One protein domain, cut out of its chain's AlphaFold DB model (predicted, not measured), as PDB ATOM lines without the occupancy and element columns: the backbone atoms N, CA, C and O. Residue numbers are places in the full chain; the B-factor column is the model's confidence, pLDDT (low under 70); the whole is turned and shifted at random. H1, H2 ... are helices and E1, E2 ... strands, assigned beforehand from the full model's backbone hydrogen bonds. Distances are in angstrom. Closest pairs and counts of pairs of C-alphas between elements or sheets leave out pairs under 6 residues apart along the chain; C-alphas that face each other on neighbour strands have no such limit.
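What this domain is: This is residues 46 to 71 and 199 to 314 of the 314 residues of the protein "TGF_BETA_2 domain-containing protein" of Laodelphax striatellus (UniProt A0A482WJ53). Look for a long rod whose spine is a twisted hairpin of two long strands, E6 and E7, with a thinner ribbon of short strands beside it, in which E1 and E2 run out and E4 and E5 come back. H1 packs on one face of the hairpin near its turn, short E3 joins its edge along E6, and H2 is at the opposite end of the rod. You have 142 printed residues with two named helices and seven named strands, in the order H1 E1 E2 E3 E4 E5 H2 E6 E7, of the mixed class. The sheets are E3 - E6 - E7, E1 - E5 and E2 - E4, all antiparallel. The whole is loose, with a radius of gyration of the C-alphas of 20.5 A and spans of 66 by 29 by 25 A.

Where its parts are: Find C-alpha 277 at (-145.107, 168.624, 119.656); from there E6, residues 277 to 290, runs 36.7 A. E7, residues 298 to 313, runs back 40.0 A to C-alpha 313 at (-148.253, 165.914, 122.026). The short strands are E3, residues 232 to 234, E1, residues 216 to 218, E2, residues 221 to 223, E4, residues 237 to 239, and E5, residues 242 to 244. H1, residues 54 to 67, begins at C-alpha 54 (-131.947, 150.254, 79.635) and is 20.2 A long; H2, residues 256 to 267, is 16.9 A long.

How they stand to each other: Begin at the hairpin E6 and E7, where N 285 and O 303 are 2.8 A apart, within hydrogen-bond range; E6 bends by 67 degrees at residue 281. On the other side of E6, look for N 233 of E3 and O 288, 2.8 A apart. H1 is on one face of this sheet, making two layers, at a height over the sheet of 9.0 A; it runs along the strands, at 14 degrees to E6 on the local plane. Its closest C-alpha pair with E7 is Met 60 and Leu 298, 6.4 A. H2 only grazes the sheet, with its residues 257 to 262. In the ribbon, N 218 of E1 and O 242 of E5 are 2.8 A apart, and N 222 of E2 and O 238 of E4 are 2.9 A apart. The closest C-alphas of E5 and E6 are those of Cys 243 and Ala 278, 5.5 A. In H1 and H2 every O i to N i+4 pair is within hydrogen-bond range.

The domain as a whole: The C-alphas of Ser 53 and Ile 267, the two farthest apart, are 66.2 A from each other. Residues 72 to 198 are not printed, and C-alphas 71 and 199 are 19.1 A apart across the cut. The link from E5 to H2 is long. Look for pLDDT under 70 at residues 46 to 50 and 199 to 212.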
ATOM      1  N   ASP A  46    -121.672 156.990  92.273       63.81
ATOM      2  CA  ASP A  46    -121.847 158.169  91.427       63.81
ATOM      3  C   ASP A  46    -122.764 157.802  90.255       63.81
ATOM      4  O   ASP A  46    -122.324 157.259  89.241       63.81
ATOM      5  N   VAL A  47    -124.056 158.095  90.405       60.56
ATOM      6  CA  VAL A  47    -125.088 157.863  89.377       60.56
ATOM      7  C   VAL A  47    -124.780 158.535  88.036       60.56
ATOM      8  O   VAL A  47    -125.296 158.091  87.015       60.56
ATOM      9  N   SER A  48    -123.917 159.558  87.987       60.56
ATOM     10  CA  SER A  48    -123.519 160.181  86.715       60.56
ATOM     11  C   SER A  48    -122.572 159.313  85.873       60.56
ATOM     12  O   SER A  48    -122.389 159.579  84.687       60.56
ATOM     13  N   LYS A  49    -121.997 158.253  86.460       61.41
ATOM     14  CA  LYS A  49    -121.050 157.317  85.821       61.41
ATOM     15  C   LYS A  49    -121.607 155.894  85.715       61.41
ATOM     16  O   LYS A  49    -120.856 154.925  85.639       61.41
ATOM     17  N   MET A  50    -122.926 155.772  85.772       67.62
ATOM     18  CA  MET A  50    -123.640 154.507  85.882       67.62
ATOM     19  C   MET A  50    -123.632 153.727  84.556       67.62
ATOM     20  O   MET A  50    -123.928 154.286  83.503       67.62
ATOM     21  N   ASN A  51    -123.320 152.427  84.619       77.06
ATOM     22  CA  ASN A  51    -123.358 151.498  83.484       77.06
ATOM     23  C   ASN A  51    -124.450 150.438  83.710       77.06
ATOM     24  O   ASN A  51    -124.161 149.271  83.965       77.06
ATOM     25  N   VAL A  52    -125.710 150.876  83.690       83.31
ATOM     26  CA  VAL A  52    -126.895 150.015  83.845       83.31
ATOM     27  C   VAL A  52    -127.608 149.913  82.503       83.31
ATOM     28  O   VAL A  52    -127.767 150.920  81.810       83.31
ATOM     29  N   SER A  53    -128.035 148.706  82.125       82.12
ATOM     30  CA  SER A  53    -128.763 148.504  80.869       82.12
ATOM     31  C   SER A  53    -130.137 149.182  80.908       82.12
ATOM     32  O   SER A  53    -130.780 149.266  81.956       82.12
ATOM     33  N   GLN A  54    -130.620 149.636  79.747       77.19
ATOM     34  CA  GLN A  54    -131.947 150.254  79.635       77.19
ATOM     35  C   GLN A  54    -133.057 149.298  80.112       77.19
ATOM     36  O   GLN A  54    -133.994 149.714  80.788       77.19
ATOM     37  N   GLU A  55    -132.910 148.000  79.831       80.25
ATOM     38  CA  GLU A  55    -133.851 146.962  80.262       80.25
ATOM     39  C   GLU A  55    -133.943 146.845  81.787       80.25
ATOM     40  O   GLU A  55    -135.046 146.797  82.337       80.25
ATOM     41  N   GLU A  56    -132.801 146.821  82.481       86.00
ATOM     42  CA  GLU A  56    -132.762 146.740  83.944       86.00
ATOM     43  C   GLU A  56    -133.303 148.025  84.575       86.00
ATOM     44  O   GLU A  56    -134.116 147.968  85.503       86.00
ATOM     45  N   TYR A  57    -132.928 149.183  84.023       84.94
ATOM     46  CA  TYR A  57    -133.449 150.478  84.450       84.94
ATOM     47  C   TYR A  57    -134.982 150.507  84.387       84.94
ATOM     48  O   TYR A  57    -135.641 150.795  85.392       84.94
ATOM     49  N   ASP A  58    -135.560 150.149  83.238       83.25
ATOM     50  CA  ASP A  58    -137.008 150.171  83.021       83.25
ATOM     51  C   ASP A  58    -137.733 149.136  83.884       83.25
ATOM     52  O   ASP A  58    -138.802 149.409  84.446       83.25
ATOM     53  N   ARG A  59    -137.155 147.940  84.021       89.44
ATOM     54  CA  ARG A  59    -137.696 146.872  84.866       89.44
ATOM     55  C   ARG A  59    -137.766 147.304  86.326       89.44
ATOM     56  O   ARG A  59    -138.808 147.131  86.965       89.44
ATOM     57  N   MET A  60    -136.691 147.877  86.852       90.81
ATOM     58  CA  MET A  60    -136.610 148.245  88.262       90.81
ATOM     59  C   MET A  60    -137.439 149.488  88.588       90.81
ATOM     60  O   MET A  60    -138.102 149.511  89.627       90.81
ATOM     61  N   HIS A  61    -137.547 150.448  87.664       86.12
ATOM     62  CA  HIS A  61    -138.513 151.543  87.792       86.12
ATOM     63  C   HIS A  61    -139.955 151.026  87.832       86.12
ATOM     64  O   HIS A  61    -140.726 151.433  88.701       86.12
ATOM     65  N   LYS A  62    -140.330 150.072  86.965       86.44
ATOM     66  CA  LYS A  62    -141.666 149.445  87.010       86.44
ATOM     67  C   LYS A  62    -141.943 148.781  88.361       86.44
ATOM     68  O   LYS A  62    -143.049 148.911  88.885       86.44
ATOM     69  N   ILE A  63    -140.957 148.090  88.937       88.81
ATOM     70  CA  ILE A  63    -141.087 147.467  90.264       88.81
ATOM     71  C   ILE A  63    -141.285 148.535  91.344       88.81
ATOM     72  O   ILE A  63    -142.216 148.419  92.142       88.81
ATOM     73  N   TYR A  64    -140.458 149.579  91.341       88.50
ATOM     74  CA  TYR A  64    -140.544 150.686  92.289       88.50
ATOM     75  C   TYR A  64    -141.922 151.374  92.250       88.50
ATOM     76  O   TYR A  64    -142.573 151.516  93.288       88.50
ATOM     77  N   PHE A  65    -142.429 151.711  91.058       85.19
ATOM     78  CA  PHE A  65    -143.753 152.331  90.900       85.19
ATOM     79  C   PHE A  65    -144.906 151.395  91.261       85.19
ATOM     80  O   PHE A  65    -145.913 151.837  91.808       85.19
ATOM     81  N   LYS A  66    -144.765 150.085  91.028       86.12
ATOM     82  CA  LYS A  66    -145.774 149.107  91.458       86.12
ATOM     83  C   LYS A  66    -145.900 149.045  92.985       86.12
ATOM     84  O   LYS A  66    -147.002 148.838  93.487       86.12
ATOM     85  N   ARG A  67    -144.793 149.215  93.718       85.62
ATOM     86  CA  ARG A  67    -144.791 149.272  95.193       85.62
ATOM     87  C   ARG A  67    -145.290 150.611  95.738       85.62
ATOM     88  O   ARG A  67    -145.859 150.651  96.823       85.62
ATOM     89  N   ASN A  68    -145.168 151.673  94.944       81.69
ATOM     90  CA  ASN A  68    -145.577 153.032  95.290       81.69
ATOM     91  C   ASN A  68    -146.748 153.491  94.402       81.69
ATOM     92  O   ASN A  68    -146.555 154.329  93.525       81.69
ATOM     93  N   PRO A  69    -147.980 152.987  94.621       78.19
ATOM     94  CA  PRO A  69    -149.116 153.204  93.717       78.19
ATOM     95  C   PRO A  69    -149.622 154.654  93.667       78.19
ATOM     96  O   PRO A  69    -150.461 154.982  92.828       78.19
ATOM     97  N   SER A  70    -149.160 155.522  94.575       77.31
ATOM     98  CA  SER A  70    -149.385 156.966  94.478       77.31
ATOM     99  C   SER A  70    -148.534 157.607  93.386       77.31
ATOM    100  O   SER A  70    -148.909 158.658  92.892       77.31
ATOM    101  N   LEU A  71    -147.427 156.996  92.975       80.44
ATOM    102  CA  LEU A  71    -146.546 157.513  91.937       80.44
ATOM    103  C   LEU A  71    -146.902 156.905  90.575       80.44
ATOM    104  O   LEU A  71    -147.158 155.706  90.457       80.44
ATOM    105  N   SER A 199    -158.470 159.639 105.762       44.09
ATOM    106  CA  SER A 199    -158.533 160.939 106.416       44.09
ATOM    107  C   SER A 199    -157.291 161.148 107.274       44.09
ATOM    108  O   SER A 199    -157.215 160.648 108.386       44.09
ATOM    109  N   ILE A 200    -156.284 161.857 106.743       51.75
ATOM    110  CA  ILE A 200    -155.380 162.578 107.623       51.75
ATOM    111  C   ILE A 200    -156.355 163.579 108.183       51.75
ATOM    112  O   ILE A 200    -156.764 164.485 107.434       51.75
ATOM    113  N   ASP A 201    -156.857 163.272 109.380       51.25
ATOM    114  CA  ASP A 201    -157.924 164.012 110.018       51.25
ATOM    115  C   ASP A 201    -157.634 165.486 109.786       51.25
ATOM    116  O   ASP A 201    -156.498 165.953 109.927       51.25
ATOM    117  N   ALA A 202    -158.639 166.240 109.346       51.66
ATOM    118  CA  ALA A 202    -158.470 167.670 109.093       51.66
ATOM    119  C   ALA A 202    -157.890 168.407 110.326       51.66
ATOM    120  O   ALA A 202    -157.338 169.492 110.186       51.66
ATOM    121  N   ASN A 203    -157.938 167.760 111.498       52.06
ATOM    122  CA  ASN A 203    -157.351 168.160 112.769       52.06
ATOM    123  C   ASN A 203    -155.810 168.087 112.861       52.06
ATOM    124  O   ASN A 203    -155.260 168.688 113.783       52.06
ATOM    125  N   THR A 204    -155.101 167.384 111.968       55.44
ATOM    126  CA  THR A 204    -153.634 167.193 112.063       55.44
ATOM    127  C   THR A 204    -152.837 168.117 111.143       55.44
ATOM    128  O   THR A 204    -151.639 168.314 111.359       55.44
ATOM    129  N   ALA A 205    -153.470 168.703 110.125       64.62
ATOM    130  CA  ALA A 205    -152.838 169.680 109.242       64.62
ATOM    131  C   ALA A 205    -152.900 171.082 109.861       64.62
ATOM    132  O   ALA A 205    -153.911 171.475 110.437       64.62
ATOM    133  N   CYS A 206    -151.823 171.858 109.738       69.50
ATOM    134  CA  CYS A 206    -151.820 173.219 110.264       69.50
ATOM    135  C   CYS A 206    -152.828 174.111 109.520       69.50
ATOM    136  O   CYS A 206    -152.699 174.328 108.313       69.50
ATOM    137  N   GLU A 207    -153.801 174.673 110.242       68.44
ATOM    138  CA  GLU A 207    -154.665 175.736 109.719       68.44
ATOM    139  C   GLU A 207    -153.834 176.987 109.398       68.44
ATOM    140  O   GLU A 207    -152.941 177.374 110.160       68.44
ATOM    141  N   LYS A 208    -154.132 177.632 108.264       61.38
ATOM    142  CA  LYS A 208    -153.348 178.765 107.748       61.38
ATOM    143  C   LYS A 208    -153.499 180.059 108.566       61.38
ATOM    144  O   LYS A 208    -152.622 180.904 108.450       61.38
ATOM    145  N   ASP A 209    -154.521 180.181 109.421       55.94
ATOM    146  CA  ASP A 209    -154.969 181.491 109.936       55.94
ATOM    147  C   ASP A 209    -155.046 181.659 111.467       55.94
ATOM    148  O   ASP A 209    -155.622 182.623 111.961       55.94
ATOM    149  N   ASN A 210    -154.446 180.771 112.270       53.66
ATOM    150  CA  ASN A 210    -154.509 180.905 113.733       53.66
ATOM    151  C   ASN A 210    -153.167 181.306 114.371       53.66
ATOM    152  O   ASN A 210    -152.212 180.527 114.430       53.66
ATOM    153  N   HIS A 211    -153.138 182.508 114.966       49.88
ATOM    154  CA  HIS A 211    -152.012 183.153 115.672       49.88
ATOM    155  C   HIS A 211    -151.483 182.404 116.923       49.88
ATOM    156  O   HIS A 211    -150.623 182.901 117.652       49.88
ATOM    157  N   ARG A 212    -151.953 181.176 117.177       57.78
ATOM    158  CA  ARG A 212    -151.392 180.220 118.143       57.78
ATOM    159  C   ARG A 212    -151.411 178.825 117.516       57.78
ATOM    160  O   ARG A 212    -152.304 178.041 117.822       57.78
ATOM    161  N   LYS A 213    -150.452 178.515 116.634       75.81
ATOM    162  CA  LYS A 213    -150.367 177.203 115.965       75.81
ATOM    163  C   LYS A 213    -150.326 176.086 117.019       75.81
ATOM    164  O   LYS A 213    -149.322 175.922 117.718       75.81
ATOM    165  N   ARG A 214    -151.449 175.389 117.211       87.62
ATOM    166  CA  ARG A 214    -151.521 174.147 117.997       87.62
ATOM    167  C   ARG A 214    -150.697 173.073 117.279       87.62
ATOM    168  O   ARG A 214    -150.432 173.231 116.095       87.62
ATOM    169  N   CYS A 215    -150.257 172.044 117.996       90.81
ATOM    170  CA  CYS A 215    -149.410 170.992 117.437       90.81
ATOM    171  C   CYS A 215    -150.033 170.379 116.175       90.81
ATOM    172  O   CYS A 215    -151.138 169.838 116.227       90.81
ATOM    173  N   CYS A 216    -149.331 170.491 115.054       88.88
ATOM    174  CA  CYS A 216    -149.796 170.054 113.746       88.88
ATOM    175  C   CYS A 216    -148.611 169.692 112.847       88.88
ATOM    176  O   CYS A 216    -147.465 170.079 113.098       88.88
ATOM    177  N   ARG A 217    -148.906 168.944 111.783       90.12
ATOM    178  CA  ARG A 217    -147.958 168.601 110.727       90.12
ATOM    179  C   ARG A 217    -147.872 169.732 109.710       90.12
ATOM    180  O   ARG A 217    -148.884 170.156 109.145       90.12
ATOM    181  N   VAL A 218    -146.650 170.155 109.421       88.69
ATOM    182  CA  VAL A 218    -146.308 171.089 108.348       88.69
ATOM    183  C   VAL A 218    -145.666 170.298 107.200       88.69
ATOM    184  O   VAL A 218    -144.752 169.519 107.469       88.69
ATOM    185  N   PRO A 219    -146.113 170.461 105.939       87.88
ATOM    186  CA  PRO A 219    -145.433 169.875 104.782       87.88
ATOM    187  C   PRO A 219    -143.997 170.395 104.644       87.88
ATOM    188  O   PRO A 219    -143.747 171.587 104.838       87.88
ATOM    189  N   LEU A 220    -143.072 169.513 104.276       89.56
ATOM    190  CA  LEU A 220    -141.668 169.826 104.019       89.56
ATOM    191  C   LEU A 220    -141.169 168.952 102.873       89.56
ATOM    192  O   LEU A 220    -140.867 167.775 103.063       89.56
ATOM    193  N   GLU A 221    -141.088 169.544 101.686       87.88
ATOM    194  CA  GLU A 221    -140.549 168.880 100.504       87.88
ATOM    195  C   GLU A 221    -139.016 168.919 100.543       87.88
ATOM    196  O   GLU A 221    -138.420 169.990 100.657       87.88
ATOM    197  N   ILE A 222    -138.386 167.747 100.463       90.19
ATOM    198  CA  ILE A 222    -136.931 167.582 100.452       90.19
ATOM    199  C   ILE A 222    -136.515 167.069  99.079       90.19
ATOM    200  O   ILE A 222    -136.996 166.023  98.643       90.19
ATOM    201  N   VAL A 223    -135.592 167.773  98.427       86.88
ATOM    202  CA  VAL A 223    -134.880 167.294  97.237       86.88
ATOM    203  C   VAL A 223    -133.640 166.538  97.704       86.88
ATOM    204  O   VAL A 223    -132.762 167.112  98.343       86.88
ATOM    205  N   LEU A 224    -133.555 165.243  97.397       88.31
ATOM    206  CA  LEU A 224    -132.508 164.366  97.943       88.31
ATOM    207  C   LEU A 224    -131.098 164.767  97.498       88.31
ATOM    208  O   LEU A 224    -130.140 164.632  98.259       88.31
ATOM    209  N   LYS A 225    -130.980 165.322  96.289       84.19
ATOM    210  CA  LYS A 225    -129.715 165.831  95.750       84.19
ATOM    211  C   LYS A 225    -129.139 166.964  96.609       84.19
ATOM    212  O   LYS A 225    -127.943 166.983  96.887       84.19
ATOM    213  N   ASP A 226    -129.998 167.869  97.074       88.19
ATOM    214  CA  ASP A 226    -129.591 169.093  97.777       88.19
ATOM    215  C   ASP A 226    -129.064 168.803  99.189       88.19
ATOM    216  O   ASP A 226    -128.266 169.561  99.733       88.19
ATOM    217  N   VAL A 227    -129.469 167.670  99.766       88.44
ATOM    218  CA  VAL A 227    -129.018 167.190 101.080       88.44
ATOM    219  C   VAL A 227    -127.911 166.129 100.986       88.44
ATOM    220  O   VAL A 227    -127.541 165.530 101.995       88.44
ATOM    221  N   GLY A 228    -127.355 165.898  99.790       86.44
ATOM    222  CA  GLY A 228    -126.198 165.021  99.577       86.44
ATOM    223  C   GLY A 228    -126.520 163.548  99.306       86.44
ATOM    224  O   GLY A 228    -125.601 162.738  99.193       86.44
ATOM    225  N   PHE A 229    -127.790 163.176  99.128       88.50
ATOM    226  CA  PHE A 229    -128.205 161.809  98.787       88.50
ATOM    227  C   PHE A 229    -128.251 161.585  97.270       88.50
ATOM    228  O   PHE A 229    -129.242 161.119  96.711       88.50
ATOM    229  N   ASN A 230    -127.146 161.906  96.594       83.81
ATOM    230  CA  ASN A 230    -127.046 161.832  95.133       83.81
ATOM    231  C   ASN A 230    -127.183 160.406  94.584       83.81
ATOM    232  O   ASN A 230    -127.557 160.246  93.433       83.81
ATOM    233  N   PHE A 231    -126.897 159.379  95.389       85.69
ATOM    234  CA  PHE A 231    -126.990 157.973  94.979       85.69
ATOM    235  C   PHE A 231    -128.432 157.474  94.802       85.69
ATOM    236  O   PHE A 231    -128.637 156.392  94.248       85.69
ATOM    237  N   ILE A 232    -129.426 158.222  95.294       88.75
ATOM    238  CA  ILE A 232    -130.835 157.858  95.159       88.75
ATOM    239  C   ILE A 232    -131.326 158.283  93.777       88.75
ATOM    240  O   ILE A 232    -131.330 159.461  93.427       88.75
ATOM    241  N   ILE A 233    -131.776 157.298  93.004       87.75
ATOM    242  CA  ILE A 233    -132.320 157.489  91.656       87.75
ATOM    243  C   ILE A 233    -133.789 157.913  91.744       87.75
ATOM    244  O   ILE A 233    -134.218 158.839  91.053       87.75
ATOM    245  N   ALA A 234    -134.560 157.261  92.618       87.38
ATOM    246  CA  ALA A 234    -135.957 157.591  92.879       87.38
ATOM    247  C   ALA A 234    -136.319 157.346  94.359       87.38
ATOM    248  O   ALA A 234    -135.809 156.392  94.935       87.38
ATOM    249  N   PRO A 235    -137.205 158.147  94.974       89.00
ATOM    250  CA  PRO A 235    -137.800 159.353  94.408       89.00
ATOM    251  C   PRO A 235    -136.770 160.490  94.353       89.00
ATOM    252  O   PRO A 235    -135.848 160.529  95.148       89.00
ATOM    253  N   TYR A 236    -136.923 161.443  93.434       83.44
ATOM    254  CA  TYR A 236    -136.026 162.610  93.382       83.44
ATOM    255  C   TYR A 236    -136.235 163.564  94.575       83.44
ATOM    256  O   TYR A 236    -135.304 164.204  95.068       83.44
ATOM    257  N   LYS A 237    -137.484 163.647  95.039       85.69
ATOM    258  CA  LYS A 237    -137.924 164.457  96.169       85.69
ATOM    259  C   LYS A 237    -139.106 163.795  96.867       85.69
ATOM    260  O   LYS A 237    -139.825 163.025  96.229       85.69
ATOM    261  N   PHE A 238    -139.334 164.114  98.135       87.06
ATOM    262  CA  PHE A 238    -140.481 163.610  98.899       87.06
ATOM    263  C   PHE A 238    -140.926 164.616  99.974       87.06
ATOM    264  O   PHE A 238    -140.151 165.490 100.360       87.06
ATOM    265  N   ASP A 239    -142.176 164.518 100.443       87.62
ATOM    266  CA  ASP A 239    -142.683 165.313 101.572       87.62
ATOM    267  C   ASP A 239    -142.369 164.604 102.893       87.62
ATOM    268  O   ASP A 239    -143.144 163.764 103.344       87.62
ATOM    269  N   ALA A 240    -141.244 164.948 103.519       92.00
ATOM    270  CA  ALA A 240    -140.884 164.422 104.834       92.00
ATOM    271  C   ALA A 240    -141.861 164.901 105.918       92.00
ATOM    272  O   ALA A 240    -142.226 164.147 106.820       92.00
ATOM    273  N   GLY A 241    -142.321 166.148 105.807       91.19
ATOM    274  CA  GLY A 241    -143.106 166.823 106.833       91.19
ATOM    275  C   GLY A 241    -142.348 167.026 108.153       91.19
ATOM    276  O   GLY A 241    -141.327 166.405 108.433       91.19
ATOM    277  N   TYR A 242    -142.851 167.917 109.002       93.31
ATOM    278  CA  TYR A 242    -142.365 168.064 110.376       93.31
ATOM    279  C   TYR A 242    -143.476 168.533 111.308       93.31
ATOM    280  O   TYR A 242    -144.522 169.016 110.871       93.31
ATOM    281  N   CYS A 243    -143.245 168.386 112.611       93.12
ATOM    282  CA  CYS A 243    -144.195 168.785 113.639       93.12
ATOM    283  C   CYS A 243    -143.862 170.156 114.202       93.12
ATOM    284  O   CYS A 243    -142.722 170.437 114.573       93.12
ATOM    285  N   GLN A 244    -144.875 171.014 114.281       91.19
ATOM    286  CA  GLN A 244    -144.735 172.348 114.840       91.19
ATOM    287  C   GLN A 244    -145.985 172.732 115.623       91.19
ATOM    288  O   GLN A 244    -147.108 172.401 115.253       91.19
ATOM    289  N   GLY A 245    -145.789 173.495 116.694       90.69
ATOM    290  CA  GLY A 245    -146.868 174.143 117.422       90.69
ATOM    291  C   GLY A 245    -146.828 173.870 118.915       90.69
ATOM    292  O   GLY A 245    -145.922 173.228 119.443       90.69
ATOM    293  N   ARG A 246    -147.819 174.415 119.616       90.69
ATOM    294  CA  ARG A 246    -147.974 174.255 121.064       90.69
ATOM    295  C   ARG A 246    -148.913 173.098 121.386       90.69
ATOM    296  O   ARG A 246    -149.873 172.857 120.658       90.69
ATOM    297  N   CYS A 247    -148.693 172.482 122.540       92.56
ATOM    298  CA  CYS A 247    -149.537 171.429 123.095       92.56
ATOM    299  C   CYS A 247    -150.313 171.934 124.319       92.56
ATOM    300  O   CYS A 247    -149.805 171.879 125.443       92.56
ATOM    301  N   PRO A 248    -151.526 172.491 124.138       90.38
ATOM    302  CA  PRO A 248    -152.440 172.717 125.248       90.38
ATOM    303  C   PRO A 248    -152.791 171.402 125.967       90.38
ATOM    304  O   PRO A 248    -152.790 170.343 125.337       90.38
ATOM    305  N   PRO A 249    -153.162 171.446 127.257       89.56
ATOM    306  CA  PRO A 249    -153.637 170.263 127.969       89.56
ATOM    307  C   PRO A 249    -154.781 169.566 127.217       89.56
ATOM    308  O   PRO A 249    -155.707 170.236 126.759       89.56
ATOM    309  N   ARG A 250    -154.734 168.229 127.134       89.31
ATOM    310  CA  ARG A 250    -155.703 167.361 126.424       89.31
ATOM    311  C   ARG A 250    -155.756 167.514 124.897       89.31
ATOM    312  O   ARG A 250    -156.576 166.856 124.266       89.31
ATOM    313  N   PHE A 251    -154.918 168.351 124.292       88.50
ATOM    314  CA  PHE A 251    -154.873 168.484 122.838       88.50
ATOM    315  C   PHE A 251    -153.942 167.432 122.228       88.50
ATOM    316  O   PHE A 251    -152.784 167.359 122.626       88.50
ATOM    317  N   ASN A 252    -154.452 166.669 121.255       86.56
ATOM    318  CA  ASN A 252    -153.689 165.744 120.412       86.56
ATOM    319  C   ASN A 252    -152.694 164.859 121.196       86.56
ATOM    320  O   ASN A 252    -151.505 164.819 120.898       86.56
ATOM    321  N   VAL A 253    -153.161 164.238 122.282       90.25
ATOM    322  CA  VAL A 253    -152.300 163.502 123.219       90.25
ATOM    323  C   VAL A 253    -151.825 162.184 122.607       90.25
ATOM    324  O   VAL A 253    -152.636 161.329 122.270       90.25
ATOM    325  N   ALA A 254    -150.507 162.006 122.508       90.94
ATOM    326  CA  ALA A 254    -149.893 160.802 121.942       90.94
ATOM    327  C   ALA A 254    -149.854 159.621 122.929       90.94
ATOM    328  O   ALA A 254    -149.665 158.473 122.535       90.94
ATOM    329  N   SER A 255    -149.980 159.893 124.232       93.12
ATOM    330  CA  SER A 255    -149.966 158.874 125.284       93.12
ATOM    331  C   SER A 255    -150.710 159.336 126.540       93.12
ATOM    332  O   SER A 255    -150.914 160.532 126.772       93.12
ATOM    333  N   HIS A 256    -151.063 158.387 127.413       95.25
ATOM    334  CA  HIS A 256    -151.607 158.706 128.739       95.25
ATOM    335  C   HIS A 256    -150.610 159.487 129.613       95.25
ATOM    336  O   HIS A 256    -151.029 160.309 130.427       95.25
ATOM    337  N   HIS A 257    -149.299 159.279 129.425       95.62
ATOM    338  CA  HIS A 257    -148.269 160.054 130.120       95.62
ATOM    339  C   HIS A 257    -148.334 161.535 129.728       95.62
ATOM    340  O   HIS A 257    -148.391 162.399 130.600       95.62
ATOM    341  N   ALA A 258    -148.438 161.822 128.429       95.81
ATOM    342  CA  ALA A 258    -148.551 163.182 127.910       95.81
ATOM    343  C   ALA A 258    -149.846 163.874 128.358       95.81
ATOM    344  O   ALA A 258    -149.853 165.068 128.673       95.81
ATOM    345  N   LEU A 259    -150.946 163.114 128.451       95.50
ATOM    346  CA  LEU A 259    -152.192 163.597 129.044       95.50
ATOM    347  C   LEU A 259    -151.976 164.030 130.501       95.50
ATOM    348  O   LEU A 259    -152.336 165.153 130.857       95.50
ATOM    349  N   LEU A 260    -151.371 163.173 131.332       96.38
ATOM    350  CA  LEU A 260    -151.107 163.483 132.738       96.38
ATOM    351  C   LEU A 260    -150.151 164.674 132.885       96.38
ATOM    352  O   LEU A 260    -150.432 165.584 133.663       96.38
ATOM    353  N   GLN A 261    -149.072 164.716 132.103       96.38
ATOM    354  CA  GLN A 261    -148.114 165.820 132.094       96.38
ATOM    355  C   GLN A 261    -148.786 167.149 131.726       96.38
ATOM    356  O   GLN A 261    -148.596 168.151 132.414       96.38
ATOM    357  N   GLY A 262    -149.634 167.160 130.691       95.62
ATOM    358  CA  GLY A 262    -150.398 168.345 130.303       95.62
ATOM    359  C   GLY A 262    -151.377 168.808 131.387       95.62
ATOM    360  O   GLY A 262    -151.541 170.012 131.594       95.62
ATOM    361  N   LEU A 263    -152.012 167.874 132.101       96.06
ATOM    362  CA  LEU A 263    -152.883 168.195 133.237       96.06
ATOM    363  C   LEU A 263    -152.094 168.758 134.426       96.06
ATOM    364  O   LEU A 263    -152.528 169.751 135.005       96.06
ATOM    365  N   LEU A 264    -150.936 168.184 134.754       96.00
ATOM    366  CA  LEU A 264    -150.070 168.669 135.832       96.00
ATOM    367  C   LEU A 264    -149.471 170.042 135.516       96.00
ATOM    368  O   LEU A 264    -149.496 170.909 136.382       96.00
ATOM    369  N   TRP A 265    -149.034 170.285 134.276       96.06
ATOM    370  CA  TRP A 265    -148.578 171.614 133.845       96.06
ATOM    371  C   TRP A 265    -149.675 172.680 134.009       96.06
ATOM    372  O   TRP A 265    -149.379 173.827 134.334       96.06
ATOM    373  N   LYS A 266    -150.954 172.316 133.814       95.06
ATOM    374  CA  LYS A 266    -152.090 173.230 134.040       95.06
ATOM    375  C   LYS A 266    -152.274 173.582 135.523       95.06
ATOM    376  O   LYS A 266    -152.800 174.653 135.812       95.06
ATOM    377  N   ILE A 267    -151.893 172.684 136.431       96.31
ATOM    378  CA  ILE A 267    -151.986 172.878 137.885       96.31
ATOM    379  C   ILE A 267    -150.783 173.682 138.393       96.31
ATOM    380  O   ILE A 267    -150.968 174.657 139.112       96.31
ATOM    381  N   ASP A 268    -149.569 173.288 138.003       94.62
ATOM    382  CA  ASP A 268    -148.318 173.930 138.411       94.62
ATOM    383  C   ASP A 268    -147.281 173.869 137.278       94.62
ATOM    384  O   ASP A 268    -146.581 172.870 137.073       94.62
ATOM    385  N   HIS A 269    -147.169 174.977 136.544       92.44
ATOM    386  CA  HIS A 269    -146.258 175.096 135.409       92.44
ATOM    387  C   HIS A 269    -144.780 175.225 135.805       92.44
ATOM    388  O   HIS A 269    -143.922 175.123 134.929       92.44
ATOM    389  N   ASN A 270    -144.472 175.494 137.080       95.25
ATOM    390  CA  ASN A 270    -143.093 175.590 137.565       95.25
ATOM    391  C   ASN A 270    -142.516 174.206 137.876       95.25
ATOM    392  O   ASN A 270    -141.306 174.012 137.797       95.25
ATOM    393  N   ARG A 271    -143.381 173.240 138.204       95.19
ATOM    394  CA  ARG A 271    -142.981 171.873 138.546       95.19
ATOM    395  C   ARG A 271    -142.896 170.939 137.343       95.19
ATOM    396  O   ARG A 271    -142.016 170.083 137.305       95.19
ATOM    397  N   VAL A 272    -143.832 171.042 136.400       94.75
ATOM    398  CA  VAL A 272    -143.947 170.106 135.270       94.75
ATOM    399  C   VAL A 272    -144.004 170.896 133.970       94.75
ATOM    400  O   VAL A 272    -144.866 171.760 133.873       94.75
ATOM    401  N   PRO A 273    -143.154 170.626 132.961       94.00
ATOM    402  CA  PRO A 273    -143.214 171.315 131.673       94.00
ATOM    403  C   PRO A 273    -144.391 170.829 130.812       94.00
ATOM    404  O   PRO A 273    -144.914 169.731 130.998       94.00
ATOM    405  N   ARG A 274    -144.780 171.622 129.806       92.56
ATOM    406  CA  ARG A 274    -145.756 171.176 128.793       92.56
ATOM    407  C   ARG A 274    -145.223 169.988 127.989       92.56
ATOM    408  O   ARG A 274    -144.019 169.952 127.746       92.56
ATOM    409  N   PRO A 275    -146.116 169.117 127.489       95.62
ATOM    410  CA  PRO A 275    -145.783 168.198 126.409       95.62
ATOM    411  C   PRO A 275    -145.227 168.939 125.184       95.62
ATOM    412  O   PRO A 275    -145.614 170.083 124.898       95.62
ATOM    413  N   CYS A 276    -144.343 168.274 124.454       95.50
ATOM    414  CA  CYS A 276    -143.739 168.749 123.218       95.50
ATOM    415  C   CYS A 276    -144.552 168.275 122.009       95.50
ATOM    416  O   CYS A 276    -145.192 167.230 122.040       95.50
ATOM    417  N   CYS A 277    -144.528 169.052 120.926       94.94
ATOM    418  CA  CYS A 277    -145.107 168.624 119.656       94.94
ATOM    419  C   CYS A 277    -144.069 167.799 118.890       94.94
ATOM    420  O   CYS A 277    -143.041 168.345 118.487       94.94
ATOM    421  N   ALA A 278    -144.335 166.512 118.689       95.69
ATOM    422  CA  ALA A 278    -143.411 165.573 118.062       95.69
ATOM    423  C   ALA A 278    -144.136 164.664 117.052       95.69
ATOM    424  O   ALA A 278    -145.366 164.553 117.098       95.69
ATOM    425  N   PRO A 279    -143.411 164.017 116.123       95.00
ATOM    426  CA  PRO A 279    -143.994 162.992 115.264       95.00
ATOM    427  C   PRO A 279    -144.600 161.855 116.091       95.00
ATOM    428  O   PRO A 279    -143.968 161.355 117.020       95.00
ATOM    429  N   HIS A 280    -145.825 161.458 115.752       92.94
ATOM    430  CA  HIS A 280    -146.549 160.376 116.419       92.94
ATOM    431  C   HIS A 280    -146.725 159.168 115.502       92.94
ATOM    432  O   HIS A 280    -146.384 158.053 115.890       92.94
ATOM    433  N   ILE A 281    -147.194 159.400 114.273       92.25
ATOM    434  CA  ILE A 281    -147.270 158.374 113.231       92.25
ATOM    435  C   ILE A 281    -146.287 158.740 112.130       92.25
ATOM    436  O   ILE A 281    -146.324 159.847 111.585       92.25
ATOM    437  N   LEU A 282    -145.415 157.793 111.809       92.88
ATOM    438  CA  LEU A 282    -144.372 157.911 110.803       92.88
ATOM    439  C   LEU A 282    -144.541 156.807 109.750       92.88
ATOM    440  O   LEU A 282    -145.141 155.765 110.010       92.88
ATOM    441  N   GLN A 283    -144.026 157.062 108.554       91.00
ATOM    442  CA  GLN A 283    -144.015 156.138 107.428       91.00
ATOM    443  C   GLN A 283    -142.600 155.991 106.873       91.00
ATOM    444  O   GLN A 283    -141.838 156.958 106.786       91.00
ATOM    445  N   ASP A 284    -142.282 154.764 106.477       92.88
ATOM    446  CA  ASP A 284    -141.039 154.411 105.806       92.88
ATOM    447  C   ASP A 284    -140.991 155.001 104.390       92.88
ATOM    448  O   ASP A 284    -142.013 155.116 103.708       92.88
ATOM    449  N   LEU A 285    -139.787 155.351 103.944       91.50
ATOM    450  CA  LEU A 285    -139.505 155.799 102.585       91.50
ATOM    451  C   LEU A 285    -138.822 154.666 101.819       91.50
ATOM    452  O   LEU A 285    -137.695 154.300 102.145       91.50
ATOM    453  N   GLU A 286    -139.477 154.133 100.790       91.75
ATOM    454  CA  GLU A 286    -138.808 153.274  99.810       91.75
ATOM    455  C   GLU A 286    -138.052 154.125  98.787       91.75
ATOM    456  O   GLU A 286    -138.554 155.152  98.328       91.75
ATOM    457  N   PHE A 287    -136.862 153.680  98.395       92.25
ATOM    458  CA  PHE A 287    -136.045 154.358  97.399       92.25
ATOM    459  C   PHE A 287    -135.281 153.364  96.518       92.25
ATOM    460  O   PHE A 287    -134.912 152.266  96.935       92.25
ATOM    461  N   LEU A 288    -135.062 153.764  95.269       91.62
ATOM    462  CA  LEU A 288    -134.322 153.049  94.240       91.62
ATOM    463  C   LEU A 288    -132.897 153.601  94.164       91.62
ATOM    464  O   LEU A 288    -132.704 154.812  94.025       91.62
ATOM    465  N   HIS A 289    -131.908 152.718  94.210       91.50
ATOM    466  CA  HIS A 289    -130.491 153.062  94.112       91.50
ATOM    467  C   HIS A 289    -129.710 151.960  93.383       91.50
ATOM    468  O   HIS A 289    -130.263 150.908  93.057       91.50
ATOM    469  N   LEU A 290    -128.430 152.209  93.106       89.75
ATOM    470  CA  LEU A 290    -127.514 151.200  92.566       89.75
ATOM    471  C   LEU A 290    -127.220 150.110  93.594       89.75
ATOM    472  O   LEU A 290    -127.053 150.422  94.774       89.75
ATOM    473  N   ASP A 291    -127.116 148.861  93.148       87.94
ATOM    474  CA  ASP A 291    -126.624 147.797  94.018       87.94
ATOM    475  C   ASP A 291    -125.144 148.044  94.359       87.94
ATOM    476  O   ASP A 291    -124.331 148.369  93.490       87.94
ATOM    477  N   GLU A 292    -124.804 147.936  95.643       84.81
ATOM    478  CA  GLU A 292    -123.441 148.151  96.136       84.81
ATOM    479  C   GLU A 292    -122.508 147.009  95.720       84.81
ATOM    480  O   GLU A 292    -121.317 147.237  95.504       84.81
ATOM    481  N   GLU A 293    -123.048 145.795  95.580       86.69
ATOM    482  CA  GLU A 293    -122.284 144.610  95.176       86.69
ATOM    483  C   GLU A 293    -122.109 144.531  93.653       86.69
ATOM    484  O   GLU A 293    -121.073 144.083  93.162       86.69
ATOM    485  N   ASP A 294    -123.112 144.992  92.902       87.25
ATOM    486  CA  ASP A 294    -123.136 144.962  91.441       87.25
ATOM    487  C   ASP A 294    -123.672 146.290  90.876       87.25
ATOM    488  O   ASP A 294    -124.873 146.427  90.630       87.25
ATOM    489  N   PRO A 295    -122.789 147.266  90.592       83.00
ATOM    490  CA  PRO A 295    -123.177 148.571  90.053       83.00
ATOM    491  C   PRO A 295    -123.873 148.528  88.679       83.00
ATOM    492  O   PRO A 295    -124.282 149.576  88.181       83.00
ATOM    493  N   SER A 296    -123.987 147.354  88.041       85.12
ATOM    494  CA  SER A 296    -124.785 147.163  86.822       85.12
ATOM    495  C   SER A 296    -126.271 146.889  87.100       85.12
ATOM    496  O   SER A 296    -127.076 146.854  86.165       85.12
ATOM    497  N   LYS A 297    -126.654 146.740  88.375       89.81
ATOM    498  CA  LYS A 297    -128.019 146.452  88.826       89.81
ATOM    499  C   LYS A 297    -128.585 147.553  89.710       89.81
ATOM    500  O   LYS A 297    -127.859 148.313  90.351       89.81
ATOM    501  N   LEU A 298    -129.915 147.611  89.765       91.19
ATOM    502  CA  LEU A 298    -130.641 148.505  90.662       91.19
ATOM    503  C   LEU A 298    -131.326 147.725  91.779       91.19
ATOM    504  O   LEU A 298    -131.742 146.580  91.612       91.19
ATOM    505  N   LYS A 299    -131.505 148.386  92.920       91.94
ATOM    506  CA  LYS A 299    -132.095 147.811  94.124       91.94
ATOM    507  C   LYS A 299    -133.071 148.787  94.767       91.94
ATOM    508  O   LYS A 299    -132.830 149.991  94.817       91.94
ATOM    509  N   VAL A 300    -134.190 148.251  95.257       92.56
ATOM    510  CA  VAL A 300    -135.144 148.996  96.088       92.56
ATOM    511  C   VAL A 300    -134.844 148.696  97.548       92.56
ATOM    512  O   VAL A 300    -134.881 147.532  97.952       92.56
ATOM    513  N   SER A 301    -134.599 149.746  98.317       92.69
ATOM    514  CA  SER A 301    -134.358 149.704  99.760       92.69
ATOM    515  C   SER A 301    -135.352 150.605 100.486       92.69
ATOM    516  O   SER A 301    -136.091 151.358  99.850       92.69
ATOM    517  N   SER A 302    -135.401 150.519 101.816       92.81
ATOM    518  CA  SER A 302    -136.276 151.358 102.634       92.81
ATOM    519  C   SER A 302    -135.529 152.015 103.791       92.81
ATOM    520  O   SER A 302    -134.637 151.427 104.403       92.81
ATOM    521  N   TRP A 303    -135.914 153.250 104.098       94.50
ATOM    522  CA  TRP A 303    -135.548 153.937 105.331       94.50
ATOM    523  C   TRP A 303    -136.761 154.037 106.236       94.50
ATOM    524  O   TRP A 303    -137.828 154.480 105.807       94.50
ATOM    525  N   THR A 304    -136.592 153.642 107.492       95.25
ATOM    526  CA  THR A 304    -137.695 153.629 108.445       95.25
ATOM    527  C   THR A 304    -138.000 155.023 108.970       95.25
ATOM    528  O   THR A 304    -137.098 155.841 109.150       95.25
ATOM    529  N   ASN A 305    -139.277 155.293 109.243       93.25
ATOM    530  CA  ASN A 305    -139.716 156.509 109.934       93.25
ATOM    531  C   ASN A 305    -139.262 157.843 109.293       93.25
ATOM    532  O   ASN A 305    -138.976 158.813 109.995       93.25
ATOM    533  N   MET A 306    -139.203 157.912 107.962       94.69
ATOM    534  CA  MET A 306    -138.704 159.094 107.243       94.69
ATOM    535  C   MET A 306    -139.768 160.150 106.948       94.69
ATOM    536  O   MET A 306    -139.432 161.312 106.729       94.69
ATOM    537  N   THR A 307    -141.041 159.756 106.907       91.62
ATOM    538  CA  THR A 307    -142.159 160.648 106.584       91.62
ATOM    539  C   THR A 307    -143.083 160.784 107.782       91.62
ATOM    540  O   THR A 307    -143.674 159.804 108.227       91.62
ATOM    541  N   VAL A 308    -143.263 162.000 108.293       92.12
ATOM    542  CA  VAL A 308    -144.283 162.295 109.303       92.12
ATOM    543  C   VAL A 308    -145.648 162.179 108.642       92.12
ATOM    544  O   VAL A 308    -145.914 162.872 107.664       92.12
ATOM    545  N   LEU A 309    -146.531 161.341 109.178       88.00
ATOM    546  CA  LEU A 309    -147.942 161.297 108.786       88.00
ATOM    547  C   LEU A 309    -148.798 162.109 109.756       88.00
ATOM    548  O   LEU A 309    -149.644 162.893 109.326       88.00
ATOM    549  N   GLU A 310    -148.527 161.977 111.055       88.88
ATOM    550  CA  GLU A 310    -149.271 162.659 112.111       88.88
ATOM    551  C   GLU A 310    -148.341 163.140 113.222       88.88
ATOM    552  O   GLU A 310    -147.386 162.462 113.606       88.88
ATOM    553  N   CYS A 311    -148.647 164.320 113.752       92.31
ATOM    554  CA  CYS A 311    -148.001 164.862 114.940       92.31
ATOM    555  C   CYS A 311    -148.844 164.557 116.169       92.31
ATOM    556  O   CYS A 311    -150.062 164.452 116.059       92.31
ATOM    557  N   GLY A 312    -148.207 164.497 117.329       93.06
ATOM    558  CA  GLY A 312    -148.858 164.348 118.621       93.06
ATOM    559  C   GLY A 312    -148.118 165.124 119.704       93.06
ATOM    560  O   GLY A 312    -146.987 165.577 119.527       93.06
ATOM    561  N   CYS A 313    -148.792 165.300 120.829       94.25
ATOM    562  CA  CYS A 313    -148.253 165.914 122.026       94.25
ATOM    563  C   CYS A 313    -147.738 164.822 122.963       94.25
ATOM    564  O   CYS A 313    -148.541 164.000 123.423       94.25
ATOM    565  N   SER A 314    -146.427 164.818 123.228       93.38
ATOM    566  CA  SER A 314    -145.726 163.831 124.060       93.38
ATOM    567  C   SER A 314    -144.864 164.433 125.160       93.38
ATOM    568  O   SER A 314    -144.405 165.591 125.026       93.38
TER     569      SER A 314